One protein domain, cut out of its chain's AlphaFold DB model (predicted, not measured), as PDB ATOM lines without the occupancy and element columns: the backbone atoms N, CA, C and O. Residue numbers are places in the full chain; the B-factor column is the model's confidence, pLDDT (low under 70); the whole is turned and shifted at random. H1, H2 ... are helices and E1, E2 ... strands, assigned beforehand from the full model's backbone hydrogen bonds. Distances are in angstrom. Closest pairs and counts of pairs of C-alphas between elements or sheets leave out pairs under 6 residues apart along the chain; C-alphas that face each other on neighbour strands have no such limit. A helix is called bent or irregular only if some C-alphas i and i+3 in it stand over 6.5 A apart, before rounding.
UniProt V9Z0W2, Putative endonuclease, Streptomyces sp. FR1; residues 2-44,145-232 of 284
ATOM      1  N   SER A   2      11.447   0.700  20.120       61.19
ATOM      2  CA  SER A   2      12.464   0.635  19.065       61.19
ATOM      3  C   SER A   2      13.350   1.870  19.184       61.19
ATOM      4  O   SER A   2      12.843   2.985  19.100       61.19
ATOM      5  N   SER A   3      14.642   1.676  19.449       78.25
ATOM      6  CA  SER A   3      15.614   2.768  19.412       78.25
ATOM      7  C   SER A   3      15.603   3.374  18.012       78.25
ATOM      8  O   SER A   3      15.712   2.635  17.034       78.25
ATOM      9  N   THR A   4      15.460   4.696  17.906       86.19
ATOM     10  CA  THR A   4      15.629   5.404  16.633       86.19
ATOM     11  C   THR A   4      17.017   5.085  16.068       86.19
ATOM     12  O   THR A   4      17.985   5.132  16.839       86.19
ATOM     13  N   PRO A   5      17.138   4.748  14.769       91.69
ATOM     14  CA  PRO A   5      18.437   4.591  14.123       91.69
ATOM     15  C   PRO A   5      19.293   5.851  14.307       91.69
ATOM     16  O   PRO A   5      18.798   6.975  14.199       91.69
ATOM     17  N   VAL A   6      20.581   5.678  14.587       93.06
ATOM     18  CA  VAL A   6      21.541   6.757  14.840       93.06
ATOM     19  C   VAL A   6      21.622   7.702  13.647       93.06
ATOM     20  O   VAL A   6      21.659   8.913  13.847       93.06
ATOM     21  N   LEU A   7      21.603   7.189  12.411       95.88
ATOM     22  CA  LEU A   7      21.604   8.025  11.211       95.88
ATOM     23  C   LEU A   7      20.374   8.936  11.159       95.88
ATOM     24  O   LEU A   7      20.513  10.115  10.849       95.88
ATOM     25  N   ASP A   8      19.195   8.418  11.501       96.81
ATOM     26  CA  ASP A   8      17.942   9.181  11.446       96.81
ATOM     27  C   ASP A   8      17.842  10.231  12.556       96.81
ATOM     28  O   ASP A   8      17.115  11.213  12.414       96.81
ATOM     29  N   ALA A   9      18.606  10.061  13.637       95.94
ATOM     30  CA  ALA A   9      18.740  11.063  14.686       95.94
ATOM     31  C   ALA A   9      19.620  12.258  14.269       95.94
ATOM     32  O   ALA A   9      19.554  13.312  14.902       95.94
ATOM     33  N   LEU A  10      20.449  12.131  13.223       97.12
ATOM     34  CA  LEU A  10      21.306  13.226  12.762       97.12
ATOM     35  C   LEU A  10      20.503  14.297  12.006       97.12
ATOM     36  O   LEU A  10      19.548  13.970  11.303       97.12
ATOM     37  N   PRO A  11      20.930  15.573  12.033       96.94
ATOM     38  CA  PRO A  11      20.389  16.598  11.144       96.94
ATOM     39  C   PRO A  11      20.435  16.190   9.664       96.94
ATOM     40  O   PRO A  11      21.412  15.585   9.212       96.94
ATOM     41  N   LEU A  12      19.407  16.567   8.891       96.62
ATOM     42  CA  LEU A  12      19.228  16.128   7.498       96.62
ATOM     43  C   LEU A  12      20.472  16.361   6.627       96.62
ATOM     44  O   LEU A  12      20.856  15.486   5.857       96.62
ATOM     45  N   HIS A  13      21.152  17.503   6.761       95.25
ATOM     46  CA  HIS A  13      22.355  17.783   5.968       95.25
ATOM     47  C   HIS A  13      23.497  16.800   6.259       95.25
ATOM     48  O   HIS A  13      24.211  16.402   5.342       95.25
ATOM     49  N   ARG A  14      23.638  16.338   7.507       96.31
ATOM     50  CA  ARG A  14      24.627  15.315   7.881       96.31
ATOM     51  C   ARG A  14      24.248  13.941   7.357       96.31
ATOM     52  O   ARG A  14      25.136  13.217   6.911       96.31
ATOM     53  N   GLN A  15      22.959  13.600   7.375       96.81
ATOM     54  CA  GLN A  15      22.479  12.366   6.752       96.81
ATOM     55  C   GLN A  15      22.855  12.341   5.267       96.81
ATOM     56  O   GLN A  15      23.438  11.370   4.790       96.81
ATOM     57  N   LEU A  16      22.593  13.441   4.557       95.88
ATOM     58  CA  LEU A  16      22.892  13.576   3.134       95.88
ATOM     59  C   LEU A  16      24.404  13.535   2.845       95.88
ATOM     60  O   LEU A  16      24.817  12.819   1.937       95.88
ATOM     61  N   ASP A  17      25.246  14.219   3.629       94.25
ATOM     62  CA  ASP A  17      26.717  14.154   3.500       94.25
ATOM     63  C   ASP A  17      27.269  12.734   3.719       94.25
ATOM     64  O   ASP A  17      28.168  12.286   3.002       94.25
ATOM     65  N   LEU A  18      26.727  11.996   4.694       94.44
ATOM     66  CA  LEU A  18      27.108  10.605   4.953       94.44
ATOM     67  C   LEU A  18      26.686   9.678   3.809       94.44
ATOM     68  O   LEU A  18      27.501   8.882   3.344       94.44
ATOM     69  N   LEU A  19      25.449   9.815   3.329       94.38
ATOM     70  CA  LEU A  19      24.903   9.019   2.226       94.38
ATOM     71  C   LEU A  19      25.554   9.343   0.873       94.38
ATOM     72  O   LEU A  19      25.578   8.491  -0.009       94.38
ATOM     73  N   ALA A  20      26.132  10.536   0.707       92.31
ATOM     74  CA  ALA A  20      26.887  10.918  -0.488       92.31
ATOM     75  C   ALA A  20      28.271  10.240  -0.589       92.31
ATOM     76  O   ALA A  20      28.994  10.441  -1.570       92.31
ATOM     77  N   ARG A  21      28.689   9.451   0.412       88.19
ATOM     78  CA  ARG A  21      29.986   8.767   0.379       88.19
ATOM     79  C   ARG A  21      29.966   7.582  -0.581       88.19
ATOM     80  O   ARG A  21      29.062   6.750  -0.520       88.19
ATOM     81  N   PRO A  22      30.998   7.441  -1.428       84.62
ATOM     82  CA  PRO A  22      31.090   6.286  -2.300       84.62
ATOM     83  C   PRO A  22      31.242   5.011  -1.466       84.62
ATOM     84  O   PRO A  22      31.961   4.989  -0.467       84.62
ATOM     85  N   ASN A  23      30.617   3.932  -1.935       83.31
ATOM     86  CA  ASN A  23      30.794   2.570  -1.420       83.31
ATOM     87  C   ASN A  23      30.321   2.338   0.028       83.31
ATOM     88  O   ASN A  23      30.795   1.405   0.674       83.31
ATOM     89  N   GLN A  24      29.394   3.149   0.547       85.69
ATOM     90  CA  GLN A  24      28.781   2.909   1.856       85.69
ATOM     91  C   GLN A  24      27.257   2.821   1.726       85.69
ATOM     92  O   GLN A  24      26.588   3.805   1.425       85.69
ATOM     93  N   GLY A  25      26.704   1.625   1.940       93.50
ATOM     94  CA  GLY A  25      25.256   1.436   2.041       93.50
ATOM     95  C   GLY A  25      24.709   2.002   3.353       93.50
ATOM     96  O   GLY A  25      25.431   2.086   4.347       93.50
ATOM     97  N   ARG A  26      23.417   2.350   3.373       94.94
ATOM     98  CA  ARG A  26      22.740   2.899   4.560       94.94
ATOM     99  C   ARG A  26      22.888   2.003   5.794       94.94
ATOM    100  O   ARG A  26      23.211   2.504   6.861       94.94
ATOM    101  N   GLU A  27      22.707   0.695   5.640       94.81
ATOM    102  CA  GLU A  27      22.852  -0.275   6.736       94.81
ATOM    103  C   GLU A  27      24.283  -0.308   7.300       94.81
ATOM    104  O   GLU A  27      24.480  -0.278   8.513       94.81
ATOM    105  N   ALA A  28      25.296  -0.282   6.429       94.56
ATOM    106  CA  ALA A  28      26.696  -0.242   6.848       94.56
ATOM    107  C   ALA A  28      27.051   1.073   7.565       94.56
ATOM    108  O   ALA A  28      27.808   1.060   8.537       94.56
ATOM    109  N   LEU A  29      26.499   2.203   7.108       94.81
ATOM    110  CA  LEU A  29      26.635   3.497   7.783       94.81
ATOM    111  C   LEU A  29      25.999   3.466   9.171       94.81
ATOM    112  O   LEU A  29      26.630   3.894  10.132       94.81
ATOM    113  N   GLU A  30      24.788   2.929   9.276       95.88
ATOM    114  CA  GLU A  30      24.059   2.802  10.534       95.88
ATOM    115  C   GLU A  30      24.839   1.958  11.549       95.88
ATOM    116  O   GLU A  30      25.122   2.416  12.656       95.88
ATOM    117  N   ALA A  31      25.304   0.772  11.139       95.12
ATOM    118  CA  ALA A  31      26.138  -0.088  11.974       95.12
ATOM    119  C   ALA A  31      27.441   0.612  12.405       95.12
ATOM    120  O   ALA A  31      27.852   0.517  13.565       95.12
ATOM    121  N   GLN A  32      28.080   1.361  11.499       95.25
ATOM    122  CA  GLN A  32      29.296   2.112  11.806       95.25
ATOM    123  C   GLN A  32      29.040   3.243  12.814       95.25
ATOM    124  O   GLN A  32      29.845   3.444  13.726       95.25
ATOM    125  N   LEU A  33      27.945   3.991  12.667       95.69
ATOM    126  CA  LEU A  33      27.578   5.069  13.585       95.69
ATOM    127  C   LEU A  33      27.207   4.522  14.963       95.69
ATOM    128  O   LEU A  33      27.679   5.063  15.959       95.69
ATOM    129  N   ALA A  34      26.452   3.424  15.028       95.19
ATOM    130  CA  ALA A  34      26.129   2.748  16.282       95.19
ATOM    131  C   ALA A  34      27.395   2.257  17.006       95.19
ATOM    132  O   ALA A  34      27.573   2.529  18.194       95.19
ATOM    133  N   ALA A  35      28.326   1.622  16.283       96.06
ATOM    134  CA  ALA A  35      29.606   1.190  16.844       96.06
ATOM    135  C   ALA A  35      30.438   2.372  17.372       96.06
ATOM    136  O   ALA A  35      31.009   2.299  18.460       96.06
ATOM    137  N   ARG A  36      30.477   3.492  16.638       95.56
ATOM    138  CA  ARG A  36      31.161   4.714  17.090       95.56
ATOM    139  C   ARG A  36      30.472   5.367  18.279       95.56
ATOM    140  O   ARG A  36      31.168   5.861  19.156       95.56
ATOM    141  N   MET A  37      29.141   5.372  18.326       95.50
ATOM    142  CA  MET A  37      28.381   5.900  19.461       95.50
ATOM    143  C   MET A  37      28.737   5.126  20.732       95.50
ATOM    144  O   MET A  37      29.083   5.732  21.742       95.50
ATOM    145  N   ALA A  38      28.756   3.793  20.650       95.38
ATOM    146  CA  ALA A  38      29.183   2.935  21.752       95.38
ATOM    147  C   ALA A  38      30.647   3.191  22.161       95.38
ATOM    148  O   ALA A  38      30.947   3.257  23.349       95.38
ATOM    149  N   ALA A  39      31.549   3.379  21.191       95.31
ATOM    150  CA  ALA A  39      32.969   3.615  21.457       95.31
ATOM    151  C   ALA A  39      33.273   5.013  22.027       95.31
ATOM    152  O   ALA A  39      34.199   5.164  22.820       95.31
ATOM    153  N   TYR A  40      32.544   6.047  21.602       93.94
ATOM    154  CA  TYR A  40      32.776   7.431  22.026       93.94
ATOM    155  C   TYR A  40      31.995   7.805  23.290       93.94
ATOM    156  O   TYR A  40      32.367   8.754  23.976       93.94
ATOM    157  N   GLY A  41      30.922   7.084  23.620       94.50
ATOM    158  CA  GLY A  41      30.049   7.437  24.735       94.50
ATOM    159  C   GLY A  41      29.278   8.728  24.455       94.50
ATOM    160  O   GLY A  41      28.812   8.950  23.341       94.50
ATOM    161  N   ALA A  42      29.139   9.596  25.461       93.75
ATOM    162  CA  ALA A  42      28.296  10.793  25.373       93.75
ATOM    163  C   ALA A  42      28.859  11.919  24.481       93.75
ATOM    164  O   ALA A  42      28.109  12.799  24.075       93.75
ATOM    165  N   SER A  43      30.163  11.928  24.183       96.06
ATOM    166  CA  SER A  43      30.777  12.985  23.371       96.06
ATOM    167  C   SER A  43      32.043  12.504  22.668       96.06
ATOM    168  O   SER A  43      32.727  11.596  23.136       96.06
ATOM    169  N   CYS A  44      32.390  13.106  21.529       95.62
ATOM    170  CA  CYS A  44      33.663  12.806  20.880       95.62
ATOM    171  C   CYS A  44      34.847  13.278  21.734       95.62
ATOM    172  O   CYS A  44      34.905  14.441  22.136       95.62
ATOM    173  N   TYR A 145      50.293  27.787   4.348       87.69
ATOM    174  CA  TYR A 145      50.881  28.639   3.319       87.69
ATOM    175  C   TYR A 145      49.802  29.469   2.608       87.69
ATOM    176  O   TYR A 145      48.880  28.920   1.985       87.69
ATOM    177  N   ARG A 146      49.953  30.794   2.672       86.94
ATOM    178  CA  ARG A 146      49.134  31.779   1.972       86.94
ATOM    179  C   ARG A 146      49.844  32.176   0.687       86.94
ATOM    180  O   ARG A 146      50.626  33.120   0.653       86.94
ATOM    181  N   SER A 147      49.592  31.418  -0.376       78.81
ATOM    182  CA  SER A 147      50.240  31.677  -1.655       78.81
ATOM    183  C   SER A 147      49.778  33.019  -2.235       78.81
ATOM    184  O   SER A 147      48.570  33.214  -2.394       78.81
ATOM    185  N   PRO A 148      50.703  33.910  -2.638       71.19
ATOM    186  CA  PRO A 148      50.345  35.120  -3.379       71.19
ATOM    187  C   PRO A 148      49.926  34.805  -4.826       71.19
ATOM    188  O   PRO A 148      49.349  35.643  -5.520       71.19
ATOM    189  N   VAL A 149      50.197  33.585  -5.307       73.81
ATOM    190  CA  VAL A 149      49.915  33.178  -6.684       73.81
ATOM    191  C   VAL A 149      48.421  32.896  -6.849       73.81
ATOM    192  O   VAL A 149      47.873  31.939  -6.296       73.81
ATOM    193  N   ARG A 150      47.756  33.707  -7.681       63.72
ATOM    194  CA  ARG A 150      46.296  33.670  -7.898       63.72
ATOM    195  C   ARG A 150      45.752  32.314  -8.379       63.72
ATOM    196  O   ARG A 150      44.567  32.041  -8.175       63.72
ATOM    197  N   SER A 151      46.586  31.475  -8.999       67.81
ATOM    198  CA  SER A 151      46.187  30.190  -9.593       67.81
ATOM    199  C   SER A 151      46.013  29.046  -8.583       67.81
ATOM    200  O   SER A 151      45.369  28.047  -8.910       67.81
ATOM    201  N   ASN A 152      46.500  29.172  -7.341       83.06
ATOM    202  CA  ASN A 152      46.292  28.143  -6.319       83.06
ATOM    203  C   ASN A 152      44.940  28.332  -5.612       83.06
ATOM    204  O   ASN A 152      44.841  28.952  -4.549       83.06
ATOM    205  N   TRP A 153      43.881  27.780  -6.208       86.88
ATOM    206  CA  TRP A 153      42.520  27.916  -5.687       86.88
ATOM    207  C   TRP A 153      42.371  27.376  -4.254       86.88
ATOM    208  O   TRP A 153      41.671  27.998  -3.458       86.88
ATOM    209  N   LYS A 154      43.039  26.262  -3.897       87.69
ATOM    210  CA  LYS A 154      42.917  25.649  -2.559       87.69
ATOM    211  C   LYS A 154      43.511  26.575  -1.499       87.69
ATOM    212  O   LYS A 154      42.873  26.813  -0.480       87.69
ATOM    213  N   SER A 155      44.694  27.142  -1.761       87.81
ATOM    214  CA  SER A 155      45.321  28.123  -0.864       87.81
ATOM    215  C   SER A 155      44.465  29.385  -0.726       87.81
ATOM    216  O   SER A 155      44.218  29.821   0.392       87.81
ATOM    217  N   ARG A 156      43.904  29.911  -1.825       89.94
ATOM    218  CA  ARG A 156      43.007  31.079  -1.781       89.94
ATOM    219  C   ARG A 156      41.756  30.864  -0.932       89.94
ATOM    220  O   ARG A 156      41.440  31.722  -0.113       89.94
ATOM    221  N   LYS A 157      41.047  29.746  -1.126       92.69
ATOM    222  CA  LYS A 157      39.862  29.427  -0.315       92.69
ATOM    223  C   LYS A 157      40.261  29.243   1.143       92.69
ATOM    224  O   LYS A 157      39.659  29.847   2.016       92.69
ATOM    225  N   ARG A 158      41.354  28.522   1.414       93.31
ATOM    226  CA  ARG A 158      41.871  28.362   2.778       93.31
ATOM    227  C   ARG A 158      42.126  29.706   3.455       93.31
ATOM    228  O   ARG A 158      41.645  29.898   4.563       93.31
ATOM    229  N   SER A 159      42.805  30.635   2.782       92.50
ATOM    230  CA  SER A 159      43.031  31.985   3.308       92.50
ATOM    231  C   SER A 159      41.719  32.694   3.642       92.50
ATOM    232  O   SER A 159      41.607  33.216   4.739       92.50
ATOM    233  N   ARG A 160      40.700  32.635   2.770       94.00
ATOM    234  CA  ARG A 160      39.381  33.245   3.039       94.00
ATOM    235  C   ARG A 160      38.698  32.677   4.283       94.00
ATOM    236  O   ARG A 160      38.168  33.437   5.083       94.00
ATOM    237  N   TYR A 161      38.726  31.358   4.458       96.38
ATOM    238  CA  TYR A 161      38.139  30.716   5.639       96.38
ATOM    239  C   TYR A 161      38.931  31.041   6.912       96.38
ATOM    240  O   TYR A 161      38.334  31.260   7.964       96.38
ATOM    241  N   ILE A 162      40.262  31.136   6.816       94.38
ATOM    242  CA  ILE A 162      41.105  31.602   7.922       94.38
ATOM    243  C   ILE A 162      40.803  33.068   8.261       94.38
ATOM    244  O   ILE A 162      40.737  33.413   9.435       94.38
ATOM    245  N   ASP A 163      40.605  33.928   7.264       95.06
ATOM    246  CA  ASP A 163      40.298  35.345   7.484       95.06
ATOM    247  C   ASP A 163      38.918  35.531   8.136       95.06
ATOM    248  O   ASP A 163      38.733  36.457   8.919       95.06
ATOM    249  N   ALA A 164      37.968  34.628   7.866       96.88
ATOM    250  CA  ALA A 164      36.615  34.686   8.418       96.88
ATOM    251  C   ALA A 164      36.488  34.149   9.856       96.88
ATOM    252  O   ALA A 164      35.653  34.643  10.609       96.88
ATOM    253  N   ALA A 165      37.264  33.129  10.240       96.31
ATOM    254  CA  ALA A 165      37.087  32.440  11.528       96.31
ATOM    255  C   ALA A 165      38.399  32.098  12.262       96.31
ATOM    256  O   ALA A 165      38.413  31.309  13.206       96.31
ATOM    257  N   GLY A 166      39.515  32.694  11.847       93.50
ATOM    258  CA  GLY A 166      40.830  32.486  12.445       93.50
ATOM    259  C   GLY A 166      41.591  31.283  11.879       93.50
ATOM    260  O   GLY A 166      41.056  30.433  11.164       93.50
ATOM    261  N   ARG A 167      42.892  31.230  12.201       91.81
ATOM    262  CA  ARG A 167      43.845  30.212  11.700       91.81
ATOM    263  C   ARG A 167      43.750  28.858  12.389       91.81
ATOM    264  O   ARG A 167      44.351  27.888  11.927       91.81
ATOM    265  N   MET A 168      43.038  28.811  13.505       92.69
ATOM    266  CA  MET A 168      42.851  27.590  14.267       92.69
ATOM    267  C   MET A 168      41.886  26.654  13.554       92.69
ATOM    268  O   MET A 168      41.087  27.064  12.721       92.69
ATOM    269  N   CYS A 169      41.980  25.374  13.884       94.38
ATOM    270  CA  CYS A 169      41.039  24.358  13.466       94.38
ATOM    271  C   CYS A 169      39.637  24.799  13.876       94.38
ATOM    272  O   CYS A 169      39.358  24.970  15.060       94.38
ATOM    273  N   HIS A 170      38.750  24.940  12.901       96.81
ATOM    274  CA  HIS A 170      37.381  25.399  13.107       96.81
ATOM    275  C   HIS A 170      36.521  24.395  13.882       96.81
ATOM    276  O   HIS A 170      35.453  24.771  14.347       96.81
ATOM    277  N   ALA A 171      36.979  23.147  14.041       96.75
ATOM    278  CA  ALA A 171      36.311  22.154  14.878       96.75
ATOM    279  C   ALA A 171      36.823  22.143  16.324       96.75
ATOM    280  O   ALA A 171      36.045  22.337  17.251       96.75
ATOM    281  N   CYS A 172      38.114  21.871  16.551       94.38
ATOM    282  CA  CYS A 172      38.624  21.734  17.920       94.38
ATOM    283  C   CYS A 172      39.086  23.057  18.544       94.38
ATOM    284  O   CYS A 172      39.084  23.162  19.763       94.38
ATOM    285  N   GLY A 173      39.515  24.038  17.745       92.69
ATOM    286  CA  GLY A 173      40.146  25.271  18.228       92.69
ATOM    287  C   GLY A 173      41.579  25.102  18.757       92.69
ATOM    288  O   GLY A 173      42.238  26.097  19.027       92.69
ATOM    289  N   GLU A 174      42.088  23.869  18.856       88.12
ATOM    290  CA  GLU A 174      43.330  23.545  19.586       88.12
ATOM    291  C   GLU A 174      44.586  23.432  18.708       88.12
ATOM    292  O   GLU A 174      45.697  23.356  19.219       88.12
ATOM    293  N   SER A 175      44.445  23.342  17.383       88.62
ATOM    294  CA  SER A 175      45.572  23.137  16.452       88.62
ATOM    295  C   SER A 175      45.392  23.960  15.184       88.62
ATOM    296  O   SER A 175      44.268  24.341  14.872       88.62
ATOM    297  N   LEU A 176      46.458  24.207  14.422       89.00
ATOM    298  CA  LEU A 176      46.363  24.969  13.174       89.00
ATOM    299  C   LEU A 176      45.479  24.264  12.129       89.00
ATOM    300  O   LEU A 176      45.560  23.051  11.919       89.00
ATOM    301  N   GLY A 177      44.623  25.041  11.465       91.69
ATOM    302  CA  GLY A 177      43.749  24.569  10.396       91.69
ATOM    303  C   GLY A 177      44.510  24.427   9.080       91.69
ATOM    304  O   GLY A 177      44.741  25.413   8.382       91.69
ATOM    305  N   ILE A 178      44.885  23.204   8.708       88.50
ATOM    306  CA  ILE A 178      45.703  22.935   7.518       88.50
ATOM    307  C   ILE A 178      44.891  22.487   6.305       88.50
ATOM    308  O   ILE A 178      45.342  22.679   5.179       88.50
ATOM    309  N   ASP A 179      43.704  21.916   6.477       91.56
ATOM    310  CA  ASP A 179      42.918  21.366   5.375       91.56
ATOM    311  C   ASP A 179      41.529  21.966   5.304       91.56
ATOM    312  O   ASP A 179      40.879  22.180   6.315       91.56
ATOM    313  N   LEU A 180      41.082  22.232   4.080       94.75
ATOM    314  CA  LEU A 180      39.697  22.604   3.832       94.75
ATOM    315  C   LEU A 180      38.840  21.346   3.953       94.75
ATOM    316  O   LEU A 180      39.103  20.363   3.254       94.75
ATOM    317  N   GLU A 181      37.821  21.394   4.796       95.75
ATOM    318  CA  GLU A 181      36.798  20.358   4.891       95.75
ATOM    319  C   GLU A 181      35.498  20.858   4.259       95.75
ATOM    320  O   GLU A 181      35.220  22.060   4.229       95.75
ATOM    321  N   TYR A 182      34.750  19.938   3.656       95.56
ATOM    322  CA  TYR A 182      33.550  20.254   2.900       95.56
ATOM    323  C   TYR A 182      32.484  19.177   3.064       95.56
ATOM    324  O   TYR A 182      32.782  17.999   3.269       95.56
ATOM    325  N   ASP A 183      31.240  19.610   2.918       94.25
ATOM    326  CA  ASP A 183      30.054  18.772   2.840       94.25
ATOM    327  C   ASP A 183      30.013  18.059   1.483       94.25
ATOM    328  O   ASP A 183      30.023  18.718   0.447       94.25
ATOM    329  N   ARG A 184      29.982  16.724   1.440       91.81
ATOM    330  CA  ARG A 184      30.035  15.974   0.172       91.81
ATOM    331  C   ARG A 184      28.744  16.037  -0.631       91.81
ATOM    332  O   ARG A 184      28.790  15.771  -1.827       91.81
ATOM    333  N   TYR A 185      27.620  16.364  -0.001       92.94
ATOM    334  CA  TYR A 185      26.338  16.464  -0.687       92.94
ATOM    335  C   TYR A 185      26.198  17.808  -1.412       92.94
ATOM    336  O   TYR A 185      25.881  17.853  -2.596       92.94
ATOM    337  N   THR A 186      26.483  18.911  -0.721       92.31
ATOM    338  CA  THR A 186      26.391  20.273  -1.280       92.31
ATOM    339  C   THR A 186      27.690  20.764  -1.915       92.31
ATOM    340  O   THR A 186      27.704  21.782  -2.605       92.31
ATOM    341  N   GLU A 187      28.794  20.069  -1.653       93.44
ATOM    342  CA  GLU A 187      30.168  20.462  -1.966       93.44
ATOM    343  C   GLU A 187      30.626  21.771  -1.314       93.44
ATOM    344  O   GLU A 187      31.713  22.252  -1.633       93.44
ATOM    345  N   HIS A 188      29.850  22.377  -0.414       95.56
ATOM    346  CA  HIS A 188      30.266  23.597   0.267       95.56
ATOM    347  C   HIS A 188      31.341  23.304   1.309       95.56
ATOM    348  O   HIS A 188      31.233  22.374   2.108       95.56
ATOM    349  N   ILE A 189      32.383  24.129   1.313       96.62
ATOM    350  CA  ILE A 189      33.398  24.134   2.361       96.62
ATOM    351  C   ILE A 189      32.724  24.556   3.668       96.62
ATOM    352  O   ILE A 189      31.993  25.546   3.702       96.62
ATOM    353  N   ARG A 190      32.979  23.814   4.747       96.44
ATOM    354  CA  ARG A 190      32.500  24.173   6.087       96.44
ATOM    355  C   ARG A 190      33.568  24.961   6.849       96.44
ATOM    356  O   ARG A 190      33.246  25.930   7.529       96.44
ATOM    357  N   GLY A 191      34.845  24.607   6.700       97.25
ATOM    358  CA  GLY A 191      35.910  25.230   7.482       97.25
ATOM    359  C   GLY A 191      37.318  24.765   7.137       97.25
ATOM    360  O   GLY A 191      37.536  23.989   6.200       97.25
ATOM    361  N   VAL A 192      38.285  25.246   7.925       96.50
ATOM    362  CA  VAL A 192      39.652  24.712   7.952       96.50
ATOM    363  C   VAL A 192      39.877  23.858   9.191       96.50
ATOM    364  O   VAL A 192      39.616  24.282  10.312       96.50
ATOM    365  N   LEU A 193      40.388  22.648   9.003       95.38
ATOM    366  CA  LEU A 193      40.604  21.664  10.057       95.38
ATOM    367  C   LEU A 193      42.079  21.303  10.186       95.38
ATOM    368  O   LEU A 193      42.828  21.319   9.208       95.38
ATOM    369  N   CYS A 194      42.496  20.954  11.399       91.69
ATOM    370  CA  CYS A 194      43.787  20.308  11.612       91.69
ATOM    371  C   CYS A 194      43.787  18.888  11.028       91.69
ATOM    372  O   CYS A 194      42.730  18.333  10.720       91.69
ATOM    373  N   GLN A 195      44.969  18.281  10.923       87.44
ATOM    374  CA  GLN A 195      45.137  16.931  10.374       87.44
ATOM    375  C   GLN A 195      44.281  15.875  11.089       87.44
ATOM    376  O   GLN A 195      43.724  14.986  10.452       87.44
ATOM    377  N   TYR A 196      44.163  15.974  12.416       89.88
ATOM    378  CA  TYR A 196      43.361  15.037  13.196       89.88
ATOM    379  C   TYR A 196      41.865  15.202  12.895       89.88
ATOM    380  O   TYR A 196      41.169  14.238  12.580       89.88
ATOM    381  N   CYS A 197      41.359  16.438  12.956       94.19
ATOM    382  CA  CYS A 197      39.943  16.702  12.718       94.19
ATOM    383  C   CYS A 197      39.541  16.442  11.261       94.19
ATOM    384  O   CYS A 197      38.443  15.942  11.039       94.19
ATOM    385  N   SER A 198      40.404  16.706  10.275       92.75
ATOM    386  CA  SER A 198      40.071  16.490   8.859       92.75
ATOM    387  C   SER A 198      39.782  15.021   8.524       92.75
ATOM    388  O   SER A 198      38.933  14.749   7.676       92.75
ATOM    389  N   GLY A 199      40.421  14.078   9.223       90.94
ATOM    390  CA  GLY A 199      40.177  12.640   9.073       90.94
ATOM    391  C   GLY A 199      39.064  12.069   9.957       90.94
ATOM    392  O   GLY A 199      38.612  10.961   9.701       90.94
ATOM    393  N   ALA A 200      38.619  12.788  10.992       92.50
ATOM    394  CA  ALA A 200      37.758  12.213  12.033       92.50
ATOM    395  C   ALA A 200      36.459  12.988  12.301       92.50
ATOM    396  O   ALA A 200      35.552  12.461  12.949       92.50
ATOM    397  N   VAL A 201      36.331  14.242  11.847       95.69
ATOM    398  CA  VAL A 201      35.176  15.086  12.200       95.69
ATOM    399  C   VAL A 201      33.866  14.484  11.698       95.69
ATOM    400  O   VAL A 201      32.890  14.391  12.435       95.69
ATOM    401  N   TYR A 202      33.897  13.956  10.476       92.62
ATOM    402  CA  TYR A 202      32.755  13.409   9.756       92.62
ATOM    403  C   TYR A 202      32.291  12.045  10.292       92.62
ATOM    404  O   TYR A 202      31.340  11.458   9.775       92.62
ATOM    405  N   GLU A 203      33.027  11.495  11.257       93.56
ATOM    406  CA  GLU A 203      32.757  10.220  11.918       93.56
ATOM    407  C   GLU A 203      31.902  10.380  13.174       93.56
ATOM    408  O   GLU A 203      31.521   9.385  13.782       93.56
ATOM    409  N   CYS A 204      31.623  11.620  13.577       97.38
ATOM    410  CA  CYS A 204      30.809  11.915  14.743       97.38
ATOM    411  C   CYS A 204      29.407  11.285  14.610       97.38
ATOM    412  O   CYS A 204      28.700  11.602  13.647       97.38
ATOM    413  N   PRO A 205      28.992  10.432  15.565       97.25
ATOM    414  CA  PRO A 205      27.655   9.850  15.591       97.25
ATOM    415  C   PRO A 205      26.656  10.700  16.386       97.25
ATOM    416  O   PRO A 205      25.460  10.447  16.325       97.25
ATOM    417  N   HIS A 206      27.129  11.697  17.140       97.69
ATOM    418  CA  HIS A 206      26.282  12.538  17.982       97.69
ATOM    419  C   HIS A 206      25.494  13.539  17.134       97.69
ATOM    420  O   HIS A 206      26.102  14.177  16.264       97.69
ATOM    421  N   PRO A 207      24.181  13.707  17.366       97.06
ATOM    422  CA  PRO A 207      23.388  14.724  16.682       97.06
ATOM    423  C   PRO A 207      23.823  16.142  17.073       97.06
ATOM    424  O   PRO A 207      23.930  16.995  16.191       97.06
ATOM    425  N   ASP A 208      24.161  16.360  18.343       97.00
ATOM    426  CA  ASP A 208      24.591  17.624  18.947       97.00
ATOM    427  C   ASP A 208      25.482  17.385  20.189       97.00
ATOM    428  O   ASP A 208      25.885  16.253  20.477       97.00
ATOM    429  N   GLY A 209      25.854  18.462  20.892       94.75
ATOM    430  CA  GLY A 209      26.436  18.395  22.238       94.75
ATOM    431  C   GLY A 209      27.908  17.977  22.308       94.75
ATOM    432  O   GLY A 209      28.441  17.761  23.397       94.75
ATOM    433  N   CYS A 210      28.596  17.865  21.169       96.44
ATOM    434  CA  CYS A 210      30.039  17.650  21.136       96.44
ATOM    435  C   CYS A 210      30.705  18.475  20.033       96.44
ATOM    436  O   CYS A 210      30.115  18.714  18.986       96.44
ATOM    437  N   TYR A 211      31.987  18.819  20.212       96.38
ATOM    438  CA  TYR A 211      32.690  19.753  19.317       96.38
ATOM    439  C   TYR A 211      32.663  19.358  17.829       96.38
ATOM    440  O   TYR A 211      32.682  20.224  16.955       96.38
ATOM    441  N   ARG A 212      32.629  18.052  17.514       97.50
ATOM    442  CA  ARG A 212      32.506  17.584  16.123       97.50
ATOM    443  C   ARG A 212      31.093  17.805  15.592       97.50
ATOM    444  O   ARG A 212      30.957  18.265  14.465       97.50
ATOM    445  N   ALA A 213      30.067  17.486  16.381       97.94
ATOM    446  CA  ALA A 213      28.677  17.730  16.012       97.94
ATOM    447  C   ALA A 213      28.410  19.234  15.863       97.94
ATOM    448  O   ALA A 213      27.869  19.650  14.842       97.94
ATOM    449  N   ASP A 214      28.883  20.042  16.812       97.69
ATOM    450  CA  ASP A 214      28.748  21.500  16.795       97.69
ATOM    451  C   ASP A 214      29.393  22.094  15.541       97.69
ATOM    452  O   ASP A 214      28.759  22.876  14.839       97.69
ATOM    453  N   TYR A 215      30.603  21.652  15.180       98.00
ATOM    454  CA  TYR A 215      31.244  22.051  13.925       98.00
ATOM    455  C   TYR A 215      30.447  21.631  12.685       98.00
ATOM    456  O   TYR A 215      30.302  22.417  11.753       98.00
ATOM    457  N   LEU A 216      29.945  20.394  12.637       97.56
ATOM    458  CA  LEU A 216      29.198  19.898  11.477       97.56
ATOM    459  C   LEU A 216      27.841  20.596  11.315       97.56
ATOM    460  O   LEU A 216      27.351  20.721  10.192       97.56
ATOM    461  N   ASN A 217      27.227  21.032  12.414       97.44
ATOM    462  CA  ASN A 217      25.925  21.698  12.421       97.44
ATOM    463  C   ASN A 217      26.055  23.214  12.230       97.44
ATOM    464  O   ASN A 217      25.262  23.819  11.510       97.44
ATOM    465  N   HIS A 218      27.075  23.818  12.840       97.12
ATOM    466  CA  HIS A 218      27.292  25.261  12.897       97.12
ATOM    467  C   HIS A 218      28.763  25.613  12.633       97.12
ATOM    468  O   HIS A 218      29.450  26.149  13.507       97.12
ATOM    469  N   PRO A 219      29.281  25.327  11.424       96.94
ATOM    470  CA  PRO A 219      30.678  25.589  11.129       96.94
ATOM    471  C   PRO A 219      30.975  27.102  11.161       96.94
ATOM    472  O   PRO A 219      30.264  27.868  10.501       96.94
ATOM    473  N   PRO A 220      32.048  27.551  11.846       97.44
ATOM    474  CA  PRO A 220      32.349  28.974  12.064       97.44
ATOM    475  C   PRO A 220      32.367  29.845  10.798       97.44
ATOM    476  O   PRO A 220      31.889  30.977  10.795       97.44
ATOM    477  N   ALA A 221      32.880  29.304   9.692       96.75
ATOM    478  CA  ALA A 221      32.972  29.991   8.406       96.75
ATOM    479  C   ALA A 221      31.977  29.451   7.356       96.75
ATOM    480  O   ALA A 221      32.085  29.768   6.173       96.75
ATOM    481  N   GLY A 222      30.964  28.680   7.771       93.94
ATOM    482  CA  GLY A 222      29.980  28.081   6.861       93.94
ATOM    483  C   GLY A 222      29.124  29.090   6.095       93.94
ATOM    484  O   GLY A 222      28.589  28.779   5.030       93.94
ATOM    485  N   HIS A 223      29.021  30.323   6.596       96.38
ATOM    486  CA  HIS A 223      28.307  31.411   5.930       96.38
ATOM    487  C   HIS A 223      28.945  31.819   4.588       96.38
ATOM    488  O   HIS A 223      28.250  32.387   3.748       96.38
ATOM    489  N   LEU A 224      30.224  31.494   4.347       96.75
ATOM    490  CA  LEU A 224      30.909  31.783   3.081       96.75
ATOM    491  C   LEU A 224      30.368  30.960   1.901       96.75
ATOM    492  O   LEU A 224      30.440  31.422   0.764       96.75
ATOM    493  N   ARG A 225      29.838  29.752   2.157       94.62
ATOM    494  CA  ARG A 225      29.180  28.867   1.168       94.62
ATOM    495  C   ARG A 225      29.965  28.673  -0.140       94.62
ATOM    496  O   ARG A 225      29.393  28.486  -1.210       94.62
ATOM    497  N   GLU A 226      31.295  28.701  -0.079       94.94
ATOM    498  CA  GLU A 226      32.126  28.443  -1.258       94.94
ATOM    499  C   GLU A 226      32.157  26.941  -1.564       94.94
ATOM    500  O   GLU A 226      32.471  26.137  -0.688       94.94
ATOM    501  N   ARG A 227      31.904  26.539  -2.817       93.75
ATOM    502  CA  ARG A 227      32.086  25.138  -3.241       93.75
ATOM    503  C   ARG A 227      33.555  24.734  -3.170       93.75
ATOM    504  O   ARG A 227      34.425  25.524  -3.540       93.75
ATOM    505  N   TYR A 228      33.851  23.505  -2.760       90.56
ATOM    506  CA  TYR A 228      35.205  22.968  -2.648       90.56
ATOM    507  C   TYR A 228      35.866  22.873  -4.021       90.56
ATOM    508  O   TYR A 228      36.928  23.456  -4.225       90.56
ATOM    509  N   TYR A 229      35.221  22.263  -5.012       83.94
ATOM    510  CA  TYR A 229      35.747  22.210  -6.376       83.94
ATOM    511  C   TYR A 229      35.420  23.494  -7.158       83.94
ATOM    512  O   TYR A 229      34.332  24.051  -7.061       83.94
ATOM    513  N   THR A 230      36.397  24.004  -7.913       66.06
ATOM    514  CA  THR A 230      36.234  25.149  -8.831       66.06
ATOM    515  C   THR A 230      36.632  24.714 -10.233       66.06
ATOM    516  O   THR A 230      37.780  24.316 -10.435       66.06
ATOM    517  N   GLY A 231      35.695  24.813 -11.181       53.94
ATOM    518  CA  GLY A 231      35.819  24.222 -12.517       53.94
ATOM    519  C   GLY A 231      35.465  22.736 -12.496       53.94
ATOM    520  O   GLY A 231      35.660  22.100 -11.465       53.94
ATOM    521  N   GLY A 232      34.912  22.233 -13.607       47.00
ATOM    522  CA  GLY A 232      34.368  20.879 -13.774       47.00
ATOM    523  C   GLY A 232      35.139  19.790 -13.032       47.00
ATOM    524  O   GLY A 232      36.353  19.882 -12.825       47.00
TER     525      GLY A 232
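This is residues 2 to 44 and 145 to 232 of the 284 residues of the protein "Putative endonuclease" of Streptomyces sp. FR1 (UniProt V9Z0W2). The model is an elongated, loosely jointed row. A small hairpin of two strands, E1 and E2, lies near the middle, with H4 packed over one face and the irregular H5 over the other; H6 meets H5, and H1, H2 and H3 form a cluster at the far end from H4. The printed part has 131 residues with six named helices and two named strands, in the order H1 H2 H3 H4 E1 E2 H5 H6; the sheet E1 - E2 is antiparallel. The class is mostly helix, though under half of the residues are in named elements. The whole is compact, with a radius of gyration of the C-alphas of 15.4 A and spans of 55 by 34 by 22 A.

E1, residues 179 to 182, and E2, residues 189 to 193, form a hairpin, antiparallel at 149 degrees, with N 179 and O 193 at 2.9 A and N 181 and O 191 at 3.0 A, within hydrogen-bond range. H4, residues 153 to 165, comes closest to E2 at the C-alphas of Tyr 161 and Gly 191, 6.2 A apart. H5, residues 195 to 203, comes closest to E1 at the C-alphas of Glu 181 and Ser 198, 6.4 A apart; H4 and H5 are apart. H6, residues 211 to 217, touches H5, the same way at a steep tilt of 62 degrees, with the closest C-alphas, Val 201 and Arg 212, 5.4 A apart. H2, residues 12 to 19, is close to H6 but not clearly touching, with the C-alphas of Arg 14 and Leu 216 closest at 7.4 A. H1, residues 6 to 9, touches H3, residues 26 to 40, through residues 29 to 34 of H3 alone; the closest C-alphas are those of Leu 7 and Glu 30, 5.8 A. Every O i to N i+4 pair is within hydrogen-bond range in H2, H3, H4 and H6, against 2 of 5 in H5, where 3 of 6 O i to N i+3 pairs are; H1 is too short for an i+4 pair.

E1 is 9.8 A long and E2 10.8 A. H3, the longest helix, is 20.6 A, H4 18.6 A, H5 14.2 A, H2 10.5 A, H6 9.9 A and H1 5.1 A. H5 is irregular: C-alphas 199 and 202 are 7.5 A apart. H1 begins at C-alpha 6 (21.541, 6.757, 14.840), E1 at C-alpha 179 (42.918, 21.366, 5.375), and H6 ends at C-alpha 217 (25.925, 21.698, 12.421).

The C-alphas of Ser 2 and Pro 148, the two farthest apart, are 55.9 A apart. Residues 45 to 144 are not printed, and C-alphas 44 and 145 are 29.2 A apart across this cut, between H3 and H4. The link from H4 to E1 is long, 13 residues. Mean pLDDT of the printed part is 91.7; residues 2, 150 to 151 and 230 to 232 are under 70.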